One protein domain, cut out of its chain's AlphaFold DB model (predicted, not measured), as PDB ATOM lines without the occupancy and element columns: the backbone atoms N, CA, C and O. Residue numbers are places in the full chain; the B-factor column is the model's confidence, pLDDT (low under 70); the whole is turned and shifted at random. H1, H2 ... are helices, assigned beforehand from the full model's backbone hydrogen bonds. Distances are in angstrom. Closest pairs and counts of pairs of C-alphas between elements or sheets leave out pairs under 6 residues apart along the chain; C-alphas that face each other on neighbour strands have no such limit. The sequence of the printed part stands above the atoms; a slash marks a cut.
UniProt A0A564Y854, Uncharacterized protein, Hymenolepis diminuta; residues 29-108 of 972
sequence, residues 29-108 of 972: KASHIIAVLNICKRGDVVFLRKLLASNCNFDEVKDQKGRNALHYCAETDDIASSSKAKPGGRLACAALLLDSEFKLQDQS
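AT A GLANCE: This is residues 29 to 108 of the 972 residues of an uncharacterized protein of Hymenolepis diminuta (UniProt A0A564Y854). With little regular structure, this domain is three short helices set in a triangle, H1 and H2 as a hairpin with H3 packed on both, and a long loop, residues 53 to 88, between H2 and H3. The 80 printed residues, 31 in named helices, are all helix by class, compact, radius of gyration of the C-alphas 11.8 A, and span 33 by 26 by 24 A.

IN THESE COORDINATES: Find C-alpha 30 at (0.382, -39.416, 24.531); H1 runs 18.4 A to residue 42. H2 is residues 45 to 52, 10.4 A. H3, residues 89 to 98, runs 14.4 A to C-alpha 98 at (-3.437, -53.414, 6.632).

HOW THE PARTS SIT: Look at Ile 39 and Leu 48, the closest C-alphas of H1 and H2, 6.7 A apart: the hairpin's helices touch, H1 with residues 36 to 40 alone, opposite ways at a shallow tilt of 34 degrees, only just short of steep. H1, with residues 40 to 42 alone, touches H3 at a steep tilt of 59 degrees, C-alphas 40 and 93 closest at 6.2 A. H2 and H3 touch, the same way at 25 degrees, a shallow tilt; C-alphas 45 and 93 are closest, 5.3 A. Every O i to N i+4 pair is within hydrogen-bond range in H1 and H3, 3 of 4 in H2.

THE WHOLE: The farthest C-alphas, Asn 55 and Ala 80, are 35.6 A apart. The printed part has no cut; the link H2 to H3 is long. Look for pLDDT under 70 at residues 29 to 34, 55 to 56 and 76 to 87.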
ATOM      1  N   LYS A  29      -3.937 -40.889  26.105       53.88
ATOM      2  CA  LYS A  29      -2.763 -40.176  26.631       53.88
ATOM      3  C   LYS A  29      -1.569 -40.407  25.697       53.88
ATOM      4  O   LYS A  29      -1.341 -41.536  25.266       53.88
ATOM      5  N   ALA A  30      -0.758 -39.372  25.459       54.31
ATOM      6  CA  ALA A  30       0.382 -39.416  24.531       54.31
ATOM      7  C   ALA A  30       1.390 -40.561  24.801       54.31
ATOM      8  O   ALA A  30       2.079 -41.014  23.890       54.31
ATOM      9  N   SER A  31       1.436 -41.088  26.029       59.50
ATOM     10  CA  SER A  31       2.172 -42.307  26.383       59.50
ATOM     11  C   SER A  31       1.765 -43.538  25.561       59.50
ATOM     12  O   SER A  31       2.627 -44.340  25.212       59.50
ATOM     13  N   HIS A  32       0.479 -43.692  25.228       64.31
ATOM     14  CA  HIS A  32      -0.023 -44.807  24.419       64.31
ATOM     15  C   HIS A  32       0.328 -44.640  22.938       64.31
ATOM     16  O   HIS A  32       0.753 -45.607  22.314       64.31
ATOM     17  N   ILE A  33       0.259 -43.412  22.408       65.44
ATOM     18  CA  ILE A  33       0.707 -43.089  21.044       65.44
ATOM     19  C   ILE A  33       2.189 -43.459  20.883       65.44
ATOM     20  O   ILE A  33       2.560 -44.244  20.010       65.44
ATOM     21  N   ILE A  34       3.038 -42.990  21.805       67.88
ATOM     22  CA  ILE A  34       4.472 -43.306  21.814       67.88
ATOM     23  C   ILE A  34       4.718 -44.818  21.967       67.88
ATOM     24  O   ILE A  34       5.651 -45.339  21.353       67.88
ATOM     25  N   ALA A  35       3.899 -45.544  22.738       74.31
ATOM     26  CA  ALA A  35       4.019 -46.996  22.878       74.31
ATOM     27  C   ALA A  35       3.710 -47.743  21.566       74.31
ATOM     28  O   ALA A  35       4.532 -48.551  21.135       74.31
ATOM     29  N   VAL A  36       2.586 -47.438  20.905       78.62
ATOM     30  CA  VAL A  36       2.168 -48.063  19.633       78.62
ATOM     31  C   VAL A  36       3.225 -47.862  18.543       78.62
ATOM     32  O   VAL A  36       3.671 -48.829  17.924       78.62
ATOM     33  N   LEU A  37       3.699 -46.626  18.357       82.62
ATOM     34  CA  LEU A  37       4.701 -46.307  17.333       82.62
ATOM     35  C   LEU A  37       6.053 -46.997  17.615       82.62
ATOM     36  O   LEU A  37       6.703 -47.496  16.696       82.62
ATOM     37  N   ASN A  38       6.456 -47.118  18.888       82.00
ATOM     38  CA  ASN A  38       7.653 -47.880  19.271       82.00
ATOM     39  C   ASN A  38       7.494 -49.399  19.095       82.00
ATOM     40  O   ASN A  38       8.480 -50.068  18.790       82.00
ATOM     41  N   ILE A  39       6.294 -49.953  19.287       83.88
ATOM     42  CA  ILE A  39       5.988 -51.370  19.030       83.88
ATOM     43  C   ILE A  39       6.139 -51.678  17.535       83.88
ATOM     44  O   ILE A  39       6.807 -52.651  17.179       83.88
ATOM     45  N   CYS A  40       5.622 -50.802  16.670       85.12
ATOM     46  CA  CYS A  40       5.746 -50.924  15.217       85.12
ATOM     47  C   CYS A  40       7.213 -50.806  14.767       85.12
ATOM     48  O   CYS A  40       7.734 -51.728  14.146       85.12
ATOM     49  N   LYS A  41       7.942 -49.770  15.217       82.88
ATOM     50  CA  LYS A  41       9.383 -49.578  14.929       82.88
ATOM     51  C   LYS A  41      10.280 -50.744  15.390       82.88
ATOM     52  O   LYS A  41      11.382 -50.914  14.861       82.88
ATOM     53  N   ARG A  42       9.835 -51.541  16.371       80.75
ATOM     54  CA  ARG A  42      10.517 -52.753  16.878       80.75
ATOM     55  C   ARG A  42      10.019 -54.066  16.260       80.75
ATOM     56  O   ARG A  42      10.614 -55.105  16.540       80.75
ATOM     57  N   GLY A  43       8.938 -54.053  15.482       83.75
ATOM     58  CA  GLY A  43       8.338 -55.272  14.944       83.75
ATOM     59  C   GLY A  43       7.764 -56.218  16.011       83.75
ATOM     60  O   GLY A  43       7.883 -57.437  15.869       83.75
ATOM     61  N   ASP A  44       7.191 -55.701  17.109       85.38
ATOM     62  CA  ASP A  44       6.591 -56.555  18.151       85.38
ATOM     63  C   ASP A  44       5.122 -56.909  17.858       85.38
ATOM     64  O   ASP A  44       4.170 -56.395  18.454       85.38
ATOM     65  N   VAL A  45       4.972 -57.859  16.935       84.75
ATOM     66  CA  VAL A  45       3.707 -58.452  16.471       84.75
ATOM     67  C   VAL A  45       2.811 -58.933  17.626       84.75
ATOM     68  O   VAL A  45       1.583 -58.879  17.532       84.75
ATOM     69  N   VAL A  46       3.395 -59.405  18.737       84.69
ATOM     70  CA  VAL A  46       2.644 -60.003  19.855       84.69
ATOM     71  C   VAL A  46       1.961 -58.929  20.694       84.69
ATOM     72  O   VAL A  46       0.806 -59.103  21.089       84.69
ATOM     73  N   PHE A  47       2.643 -57.813  20.957       81.75
ATOM     74  CA  PHE A  47       2.029 -56.676  21.644       81.75
ATOM     75  C   PHE A  47       1.086 -55.890  20.727       81.75
ATOM     76  O   PHE A  47       0.026 -55.471  21.190       81.75
ATOM     77  N   LEU A  48       1.395 -55.766  19.430       84.12
ATOM     78  CA  LEU A  48       0.498 -55.109  18.475       84.12
ATOM     79  C   LEU A  48      -0.856 -55.830  18.365       84.12
ATOM     80  O   LEU A  48      -1.897 -55.190  18.490       84.12
ATOM     81  N   ARG A  49      -0.864 -57.168  18.247       83.44
ATOM     82  CA  ARG A  49      -2.110 -57.958  18.198       83.44
ATOM     83  C   ARG A  49      -2.982 -57.778  19.451       83.44
ATOM     84  O   ARG A  49      -4.204 -57.779  19.342       83.44
ATOM     85  N   LYS A  50      -2.376 -57.580  20.630       82.31
ATOM     86  CA  LYS A  50      -3.108 -57.280  21.877       82.31
ATOM     87  C   LYS A  50      -3.728 -55.879  21.885       82.31
ATOM     88  O   LYS A  50      -4.796 -55.713  22.459       82.31
ATOM     89  N   LEU A  51      -3.076 -54.896  21.260       79.06
ATOM     90  CA  LEU A  51      -3.566 -53.513  21.168       79.06
ATOM     91  C   LEU A  51      -4.663 -53.343  20.108       79.06
ATOM     92  O   LEU A  51      -5.602 -52.580  20.320       79.06
ATOM     93  N   LEU A  52      -4.594 -54.092  19.004       78.38
ATOM     94  CA  LEU A  52      -5.698 -54.188  18.042       78.38
ATOM     95  C   LEU A  52      -6.952 -54.774  18.720       78.38
ATOM     96  O   LEU A  52      -8.043 -54.230  18.590       78.38
ATOM     97  N   ALA A  53      -6.783 -55.808  19.552       78.25
ATOM     98  CA  ALA A  53      -7.872 -56.399  20.334       78.25
ATOM     99  C   ALA A  53      -8.439 -55.496  21.456       78.25
ATOM    100  O   ALA A  53      -9.484 -55.830  22.013       78.25
ATOM    101  N   SER A  54      -7.797 -54.368  21.802       73.44
ATOM    102  CA  SER A  54      -8.303 -53.421  22.815       73.44
ATOM    103  C   SER A  54      -9.113 -52.250  22.241       73.44
ATOM    104  O   SER A  54      -9.421 -51.316  22.980       73.44
ATOM    105  N   ASN A  55      -9.471 -52.295  20.950       65.12
ATOM    106  CA  ASN A  55     -10.347 -51.326  20.274       65.12
ATOM    107  C   ASN A  55      -9.880 -49.856  20.390       65.12
ATOM    108  O   ASN A  55     -10.683 -48.937  20.567       65.12
ATOM    109  N   CYS A  56      -8.564 -49.636  20.318       68.88
ATOM    110  CA  CYS A  56      -7.967 -48.303  20.207       68.88
ATOM    111  C   CYS A  56      -8.195 -47.739  18.796       68.88
ATOM    112  O   CYS A  56      -8.067 -48.488  17.832       68.88
ATOM    113  N   ASN A  57      -8.440 -46.433  18.650       71.69
ATOM    114  CA  ASN A  57      -8.399 -45.791  17.334       71.69
ATOM    115  C   ASN A  57      -6.935 -45.594  16.901       71.69
ATOM    116  O   ASN A  57      -6.196 -44.890  17.588       71.69
ATOM    117  N   PHE A  58      -6.505 -46.196  15.788       74.56
ATOM    118  CA  PHE A  58      -5.137 -46.030  15.279       74.56
ATOM    119  C   PHE A  58      -4.972 -44.809  14.355       74.56
ATOM    120  O   PHE A  58      -3.846 -44.342  14.190       74.56
ATOM    121  N   ASP A  59      -6.049 -44.238  13.804       74.50
ATOM    122  CA  ASP A  59      -5.962 -43.108  12.858       74.50
ATOM    123  C   ASP A  59      -5.533 -41.786  13.531       74.50
ATOM    124  O   ASP A  59      -4.900 -40.928  12.913       74.50
ATOM    125  N   GLU A  60      -5.794 -41.650  14.836       72.38
ATOM    126  CA  GLU A  60      -5.301 -40.550  15.683       72.38
ATOM    127  C   GLU A  60      -3.835 -40.743  16.140       72.38
ATOM    128  O   GLU A  60      -3.226 -39.839  16.717       72.38
ATOM    129  N   VAL A  61      -3.229 -41.915  15.900       78.12
ATOM    130  CA  VAL A  61      -1.907 -42.294  16.431       78.12
ATOM    131  C   VAL A  61      -0.792 -41.818  15.498       78.12
ATOM    132  O   VAL A  61      -0.192 -42.595  14.753       78.12
ATOM    133  N   LYS A  62      -0.503 -40.516  15.563       80.56
ATOM    134  CA  LYS A  62       0.528 -39.835  14.762       80.56
ATOM    135  C   LYS A  62       1.666 -39.284  15.627       80.56
ATOM    136  O   LYS A  62       1.460 -38.923  16.786       80.56
ATOM    137  N   ASP A  63       2.884 -39.242  15.083       81.62
ATOM    138  CA  ASP A  63       4.028 -38.582  15.728       81.62
ATOM    139  C   ASP A  63       4.016 -37.052  15.528       81.62
ATOM    140  O   ASP A  63       3.130 -36.489  14.890       81.62
ATOM    141  N   GLN A  64       5.032 -36.360  16.058       79.62
ATOM    142  CA  GLN A  64       5.207 -34.904  15.901       79.62
ATOM    143  C   GLN A  64       5.479 -34.444  14.453       79.62
ATOM    144  O   GLN A  64       5.668 -33.253  14.227       79.62
ATOM    145  N   LYS A  65       5.543 -35.371  13.494       78.44
ATOM    146  CA  LYS A  65       5.653 -35.131  12.053       78.44
ATOM    147  C   LYS A  65       4.438 -35.678  11.292       78.44
ATOM    148  O   LYS A  65       4.528 -35.833  10.083       78.44
ATOM    149  N   GLY A  66       3.352 -36.062  11.966       82.94
ATOM    150  CA  GLY A  66       2.162 -36.644  11.334       82.94
ATOM    151  C   GLY A  66       2.280 -38.125  10.951       82.94
ATOM    152  O   GLY A  66       1.311 -38.704  10.462       82.94
ATOM    153  N   ARG A  67       3.424 -38.780  11.190       85.00
ATOM    154  CA  ARG A  67       3.661 -40.166  10.764       85.00
ATOM    155  C   ARG A  67       2.894 -41.143  11.644       85.00
ATOM    156  O   ARG A  67       3.089 -41.180  12.861       85.00
ATOM    157  N   ASN A  68       2.053 -41.958  11.016       88.56
ATOM    158  CA  ASN A  68       1.300 -43.024  11.676       88.56
ATOM    159  C   ASN A  68       2.116 -44.328  11.823       88.56
ATOM    160  O   ASN A  68       3.270 -44.421  11.398       88.56
ATOM    161  N   ALA A  69       1.503 -45.363  12.402       86.75
ATOM    162  CA  ALA A  69       2.136 -46.659  12.660       86.75
ATOM    163  C   ALA A  69       2.756 -47.345  11.421       86.75
ATOM    164  O   ALA A  69       3.810 -47.978  11.544       86.75
ATOM    165  N   LEU A  70       2.154 -47.200  10.234       88.25
ATOM    166  CA  LEU A  70       2.616 -47.870   9.013       88.25
ATOM    167  C   LEU A  70       3.902 -47.231   8.457       88.25
ATOM    168  O   LEU A  70       4.800 -47.951   8.024       88.25
ATOM    169  N   HIS A  71       4.064 -45.909   8.595       88.62
ATOM    170  CA  HIS A  71       5.321 -45.208   8.280       88.62
ATOM    171  C   HIS A  71       6.511 -45.766   9.083       88.62
ATOM    172  O   HIS A  71       7.615 -45.904   8.565       88.62
ATOM    173  N   TYR A  72       6.298 -46.138  10.351       86.50
ATOM    174  CA  TYR A  72       7.342 -46.726  11.202       86.50
ATOM    175  C   TYR A  72       7.682 -48.186  10.862       86.50
ATOM    176  O   TYR A  72       8.699 -48.691  11.344       86.50
ATOM    177  N   CYS A  73       6.867 -48.859  10.046       87.25
ATOM    178  CA  CYS A  73       7.180 -50.186   9.510       87.25
ATOM    179  C   CYS A  73       8.009 -50.124   8.213       87.25
ATOM    180  O   CYS A  73       8.522 -51.155   7.787       87.25
ATOM    181  N   ALA A  74       8.152 -48.941   7.598       84.88
ATOM    182  CA  ALA A  74       8.837 -48.773   6.318       84.88
ATOM    183  C   ALA A  74      10.368 -48.811   6.399       84.88
ATOM    184  O   ALA A  74      11.003 -49.265   5.449       84.88
ATOM    185  N   GLU A  75      10.953 -48.405   7.529       78.94
ATOM    186  CA  GLU A  75      12.382 -48.589   7.802       78.94
ATOM    187  C   GLU A  75      12.783 -50.068   7.617       78.94
ATOM    188  O   GLU A  75      12.151 -50.964   8.186       78.94
ATOM    189  N   THR A  76      13.867 -50.339   6.890       69.75
ATOM    190  CA  THR A  76      14.414 -51.693   6.701       69.75
ATOM    191  C   THR A  76      14.940 -52.297   8.008       69.75
ATOM    192  O   THR A  76      15.486 -51.603   8.872       69.75
ATOM    193  N   ASP A  77      14.791 -53.616   8.171       63.88
ATOM    194  CA  ASP A  77      15.258 -54.382   9.344       63.88
ATOM    195  C   ASP A  77      16.792 -54.629   9.327       63.88
ATOM    196  O   ASP A  77      17.279 -55.643   9.829       63.88
ATOM    197  N   ASP A  78      17.573 -53.715   8.737       55.31
ATOM    198  CA  ASP A  78      18.982 -53.942   8.408       55.31
ATOM    199  C   ASP A  78      19.868 -54.199   9.631       55.31
ATOM    200  O   ASP A  78      19.916 -53.420  10.593       55.31
ATOM    201  N   ILE A  79      20.644 -55.280   9.525       49.06
ATOM    202  CA  ILE A  79      21.444 -55.914  10.588       49.06
ATOM    203  C   ILE A  79      22.513 -54.968  11.175       49.06
ATOM    204  O   ILE A  79      22.940 -55.142  12.315       49.06
ATOM    205  N   ALA A  80      22.939 -53.954  10.416       43.97
ATOM    206  CA  ALA A  80      23.914 -52.952  10.852       43.97
ATOM    207  C   ALA A  80      23.304 -51.801  11.682       43.97
ATOM    208  O   ALA A  80      24.038 -51.047  12.324       43.97
ATOM    209  N   SER A  81      21.978 -51.640  11.681       45.38
ATOM    210  CA  SER A  81      21.302 -50.625  12.492       45.38
ATOM    211  C   SER A  81      21.239 -51.047  13.966       45.38
ATOM    212  O   SER A  81      21.146 -52.227  14.293       45.38
ATOM    213  N   SER A  82      21.211 -50.091  14.901       45.47
ATOM    214  CA  SER A  82      21.058 -50.374  16.343       45.47
ATOM    215  C   SER A  82      19.632 -50.806  16.748       45.47
ATOM    216  O   SER A  82      19.244 -50.723  17.919       45.47
ATOM    217  N   SER A  83      18.837 -51.262  15.778       50.31
ATOM    218  CA  SER A  83      17.469 -51.723  15.954       50.31
ATOM    219  C   SER A  83      17.427 -53.017  16.767       50.31
ATOM    220  O   SER A  83      17.946 -54.049  16.357       50.31
ATOM    221  N   LYS A  84      16.735 -52.999  17.913       54.28
ATOM    222  CA  LYS A  84      16.404 -54.216  18.683       54.28
ATOM    223  C   LYS A  84      15.232 -55.010  18.059       54.28
ATOM    224  O   LYS A  84      14.558 -55.744  18.782       54.28
ATOM    225  N   ALA A  85      14.926 -54.804  16.775       57.28
ATOM    226  CA  ALA A  85      13.824 -55.474  16.089       57.28
ATOM    227  C   ALA A  85      14.136 -56.948  15.792       57.28
ATOM    228  O   ALA A  85      15.295 -57.361  15.729       57.28
ATOM    229  N   LYS A  86      13.086 -57.751  15.606       62.25
ATOM    230  CA  LYS A  86      13.206 -59.090  15.011       62.25
ATOM    231  C   LYS A  86      13.133 -58.939  13.486       62.25
ATOM    232  O   LYS A  86      12.231 -58.230  13.042       62.25
ATOM    233  N   PRO A  87      13.994 -59.605  12.696       66.38
ATOM    234  CA  PRO A  87      13.929 -59.524  11.237       66.38
ATOM    235  C   PRO A  87      12.570 -60.019  10.725       66.38
ATOM    236  O   PRO A  87      12.083 -61.061  11.169       66.38
ATOM    237  N   GLY A  88      11.939 -59.246   9.839       75.19
ATOM    238  CA  GLY A  88      10.583 -59.489   9.334       75.19
ATOM    239  C   GLY A  88       9.469 -59.061  10.300       75.19
ATOM    240  O   GLY A  88       8.295 -59.072   9.934       75.19
ATOM    241  N   GLY A  89       9.807 -58.640  11.522       82.06
ATOM    242  CA  GLY A  89       8.837 -58.225  12.533       82.06
ATOM    243  C   GLY A  89       8.078 -56.960  12.137       82.06
ATOM    244  O   GLY A  89       6.891 -56.849  12.434       82.06
ATOM    245  N   ARG A  90       8.725 -56.017  11.436       86.56
ATOM    246  CA  ARG A  90       8.060 -54.804  10.926       86.56
ATOM    247  C   ARG A  90       7.064 -55.113   9.817       86.56
ATOM    248  O   ARG A  90       5.954 -54.597   9.856       86.56
ATOM    249  N   LEU A  91       7.425 -55.999   8.889       88.75
ATOM    250  CA  LEU A  91       6.537 -56.450   7.815       88.75
ATOM    251  C   LEU A  91       5.307 -57.180   8.380       88.75
ATOM    252  O   LEU A  91       4.181 -56.886   7.995       88.75
ATOM    253  N   ALA A  92       5.504 -58.056   9.370       86.88
ATOM    254  CA  ALA A  92       4.408 -58.727  10.065       86.88
ATOM    255  C   ALA A  92       3.530 -57.764  10.895       86.88
ATOM    256  O   ALA A  92       2.328 -57.992  11.025       86.88
ATOM    257  N   CYS A  93       4.091 -56.674  11.435       88.38
ATOM    258  CA  CYS A  93       3.297 -55.592  12.024       88.38
ATOM    259  C   CYS A  93       2.503 -54.811  10.966       88.38
ATOM    260  O   CYS A  93       1.345 -54.495  11.212       88.38
ATOM    261  N   ALA A  94       3.093 -54.527   9.801       90.38
ATOM    262  CA  ALA A  94       2.416 -53.842   8.703       90.38
ATOM    263  C   ALA A  94       1.231 -54.647   8.152       90.38
ATOM    264  O   ALA A  94       0.167 -54.072   7.949       90.38
ATOM    265  N   ALA A  95       1.384 -55.969   7.995       89.44
ATOM    266  CA  ALA A  95       0.291 -56.857   7.595       89.44
ATOM    267  C   ALA A  95      -0.897 -56.741   8.561       89.44
ATOM    268  O   ALA A  95      -1.984 -56.375   8.141       89.44
ATOM    269  N   LEU A  96      -0.666 -56.870   9.874       88.12
ATOM    270  CA  LEU A  96      -1.730 -56.726  10.881       88.12
ATOM    271  C   LEU A  96      -2.368 -55.328  10.967       88.12
ATOM    272  O   LEU A  96      -3.422 -55.196  11.587       88.12
ATOM    273  N   LEU A  97      -1.733 -54.293  10.412       88.38
ATOM    274  CA  LEU A  97      -2.310 -52.952  10.303       88.38
ATOM    275  C   LEU A  97      -3.139 -52.794   9.019       88.38
ATOM    276  O   LEU A  97      -4.147 -52.097   9.047       88.38
ATOM    277  N   LEU A  98      -2.743 -53.446   7.925       88.56
ATOM    278  CA  LEU A  98      -3.437 -53.414   6.632       88.56
ATOM    279  C   LEU A  98      -4.614 -54.409   6.560       88.56
ATOM    280  O   LEU A  98      -5.641 -54.080   5.978       88.56
ATOM    281  N   ASP A  99      -4.522 -55.542   7.266       86.81
ATOM    282  CA  ASP A  99      -5.611 -56.506   7.522       86.81
ATOM    283  C   ASP A  99      -6.752 -55.922   8.397       86.81
ATOM    284  O   ASP A  99      -7.719 -56.620   8.717       86.81
ATOM    285  N   SER A 100      -6.618 -54.680   8.879       84.06
ATOM    286  CA  SER A 100      -7.504 -54.061   9.871       84.06
ATOM    287  C   SER A 100      -8.415 -52.983   9.272       84.06
ATOM    288  O   SER A 100      -8.204 -52.512   8.160       84.06
ATOM    289  N   GLU A 101      -9.433 -52.551  10.022       78.31
ATOM    290  CA  GLU A 101     -10.406 -51.550   9.551       78.31
ATOM    291  C   GLU A 101      -9.840 -50.111   9.447       78.31
ATOM    292  O   GLU A 101     -10.533 -49.215   8.959       78.31
ATOM    293  N   PHE A 102      -8.598 -49.862   9.890       80.50
ATOM    294  CA  PHE A 102      -7.993 -48.523   9.932       80.50
ATOM    295  C   PHE A 102      -7.381 -48.105   8.592       80.50
ATOM    296  O   PHE A 102      -6.546 -48.808   8.022       80.50
ATOM    297  N   LYS A 103      -7.705 -46.894   8.126       80.12
ATOM    298  CA  LYS A 103      -7.221 -46.353   6.842       80.12
ATOM    299  C   LYS A 103      -5.856 -45.680   6.961       80.12
ATOM    300  O   LYS A 103      -5.671 -44.532   6.556       80.12
ATOM    301  N   LEU A 104      -4.887 -46.382   7.544       82.00
ATOM    302  CA  LEU A 104      -3.541 -45.861   7.805       82.00
ATOM    303  C   LEU A 104      -2.720 -45.654   6.525       82.00
ATOM    304  O   LEU A 104      -1.762 -44.881   6.521       82.00
ATOM    305  N   GLN A 105      -3.074 -46.343   5.446       82.19
ATOM    306  CA  GLN A 105      -2.365 -46.307   4.176       82.19
ATOM    307  C   GLN A 105      -2.704 -45.057   3.341       82.19
ATOM    308  O   GLN A 105      -1.814 -44.504   2.699       82.19
ATOM    309  N   ASP A 106      -3.935 -44.545   3.455       85.00
ATOM    310  CA  ASP A 106      -4.444 -43.349   2.753       85.00
ATOM    311  C   ASP A 106      -3.966 -42.016   3.383       85.00
ATOM    312  O   ASP A 106      -4.390 -40.934   2.975       85.00
ATOM    313  N   GLN A 107      -3.125 -42.062   4.422       85.88
ATOM    314  CA  GLN A 107      -2.754 -40.897   5.228       85.88
ATOM    315  C   GLN A 107      -1.302 -40.489   5.006       85.88
ATOM    316  O   GLN A 107      -0.397 -41.284   5.259       85.88
ATOM    317  N   SER A 108      -1.078 -39.224   4.647       88.19
ATOM    318  CA  SER A 108       0.263 -38.645   4.622       88.19
ATOM    319  C   SER A 108       0.752 -38.204   6.009       88.19
ATOM    320  O   SER A 108      -0.032 -38.013   6.949       88.19
TER     321      SER A 108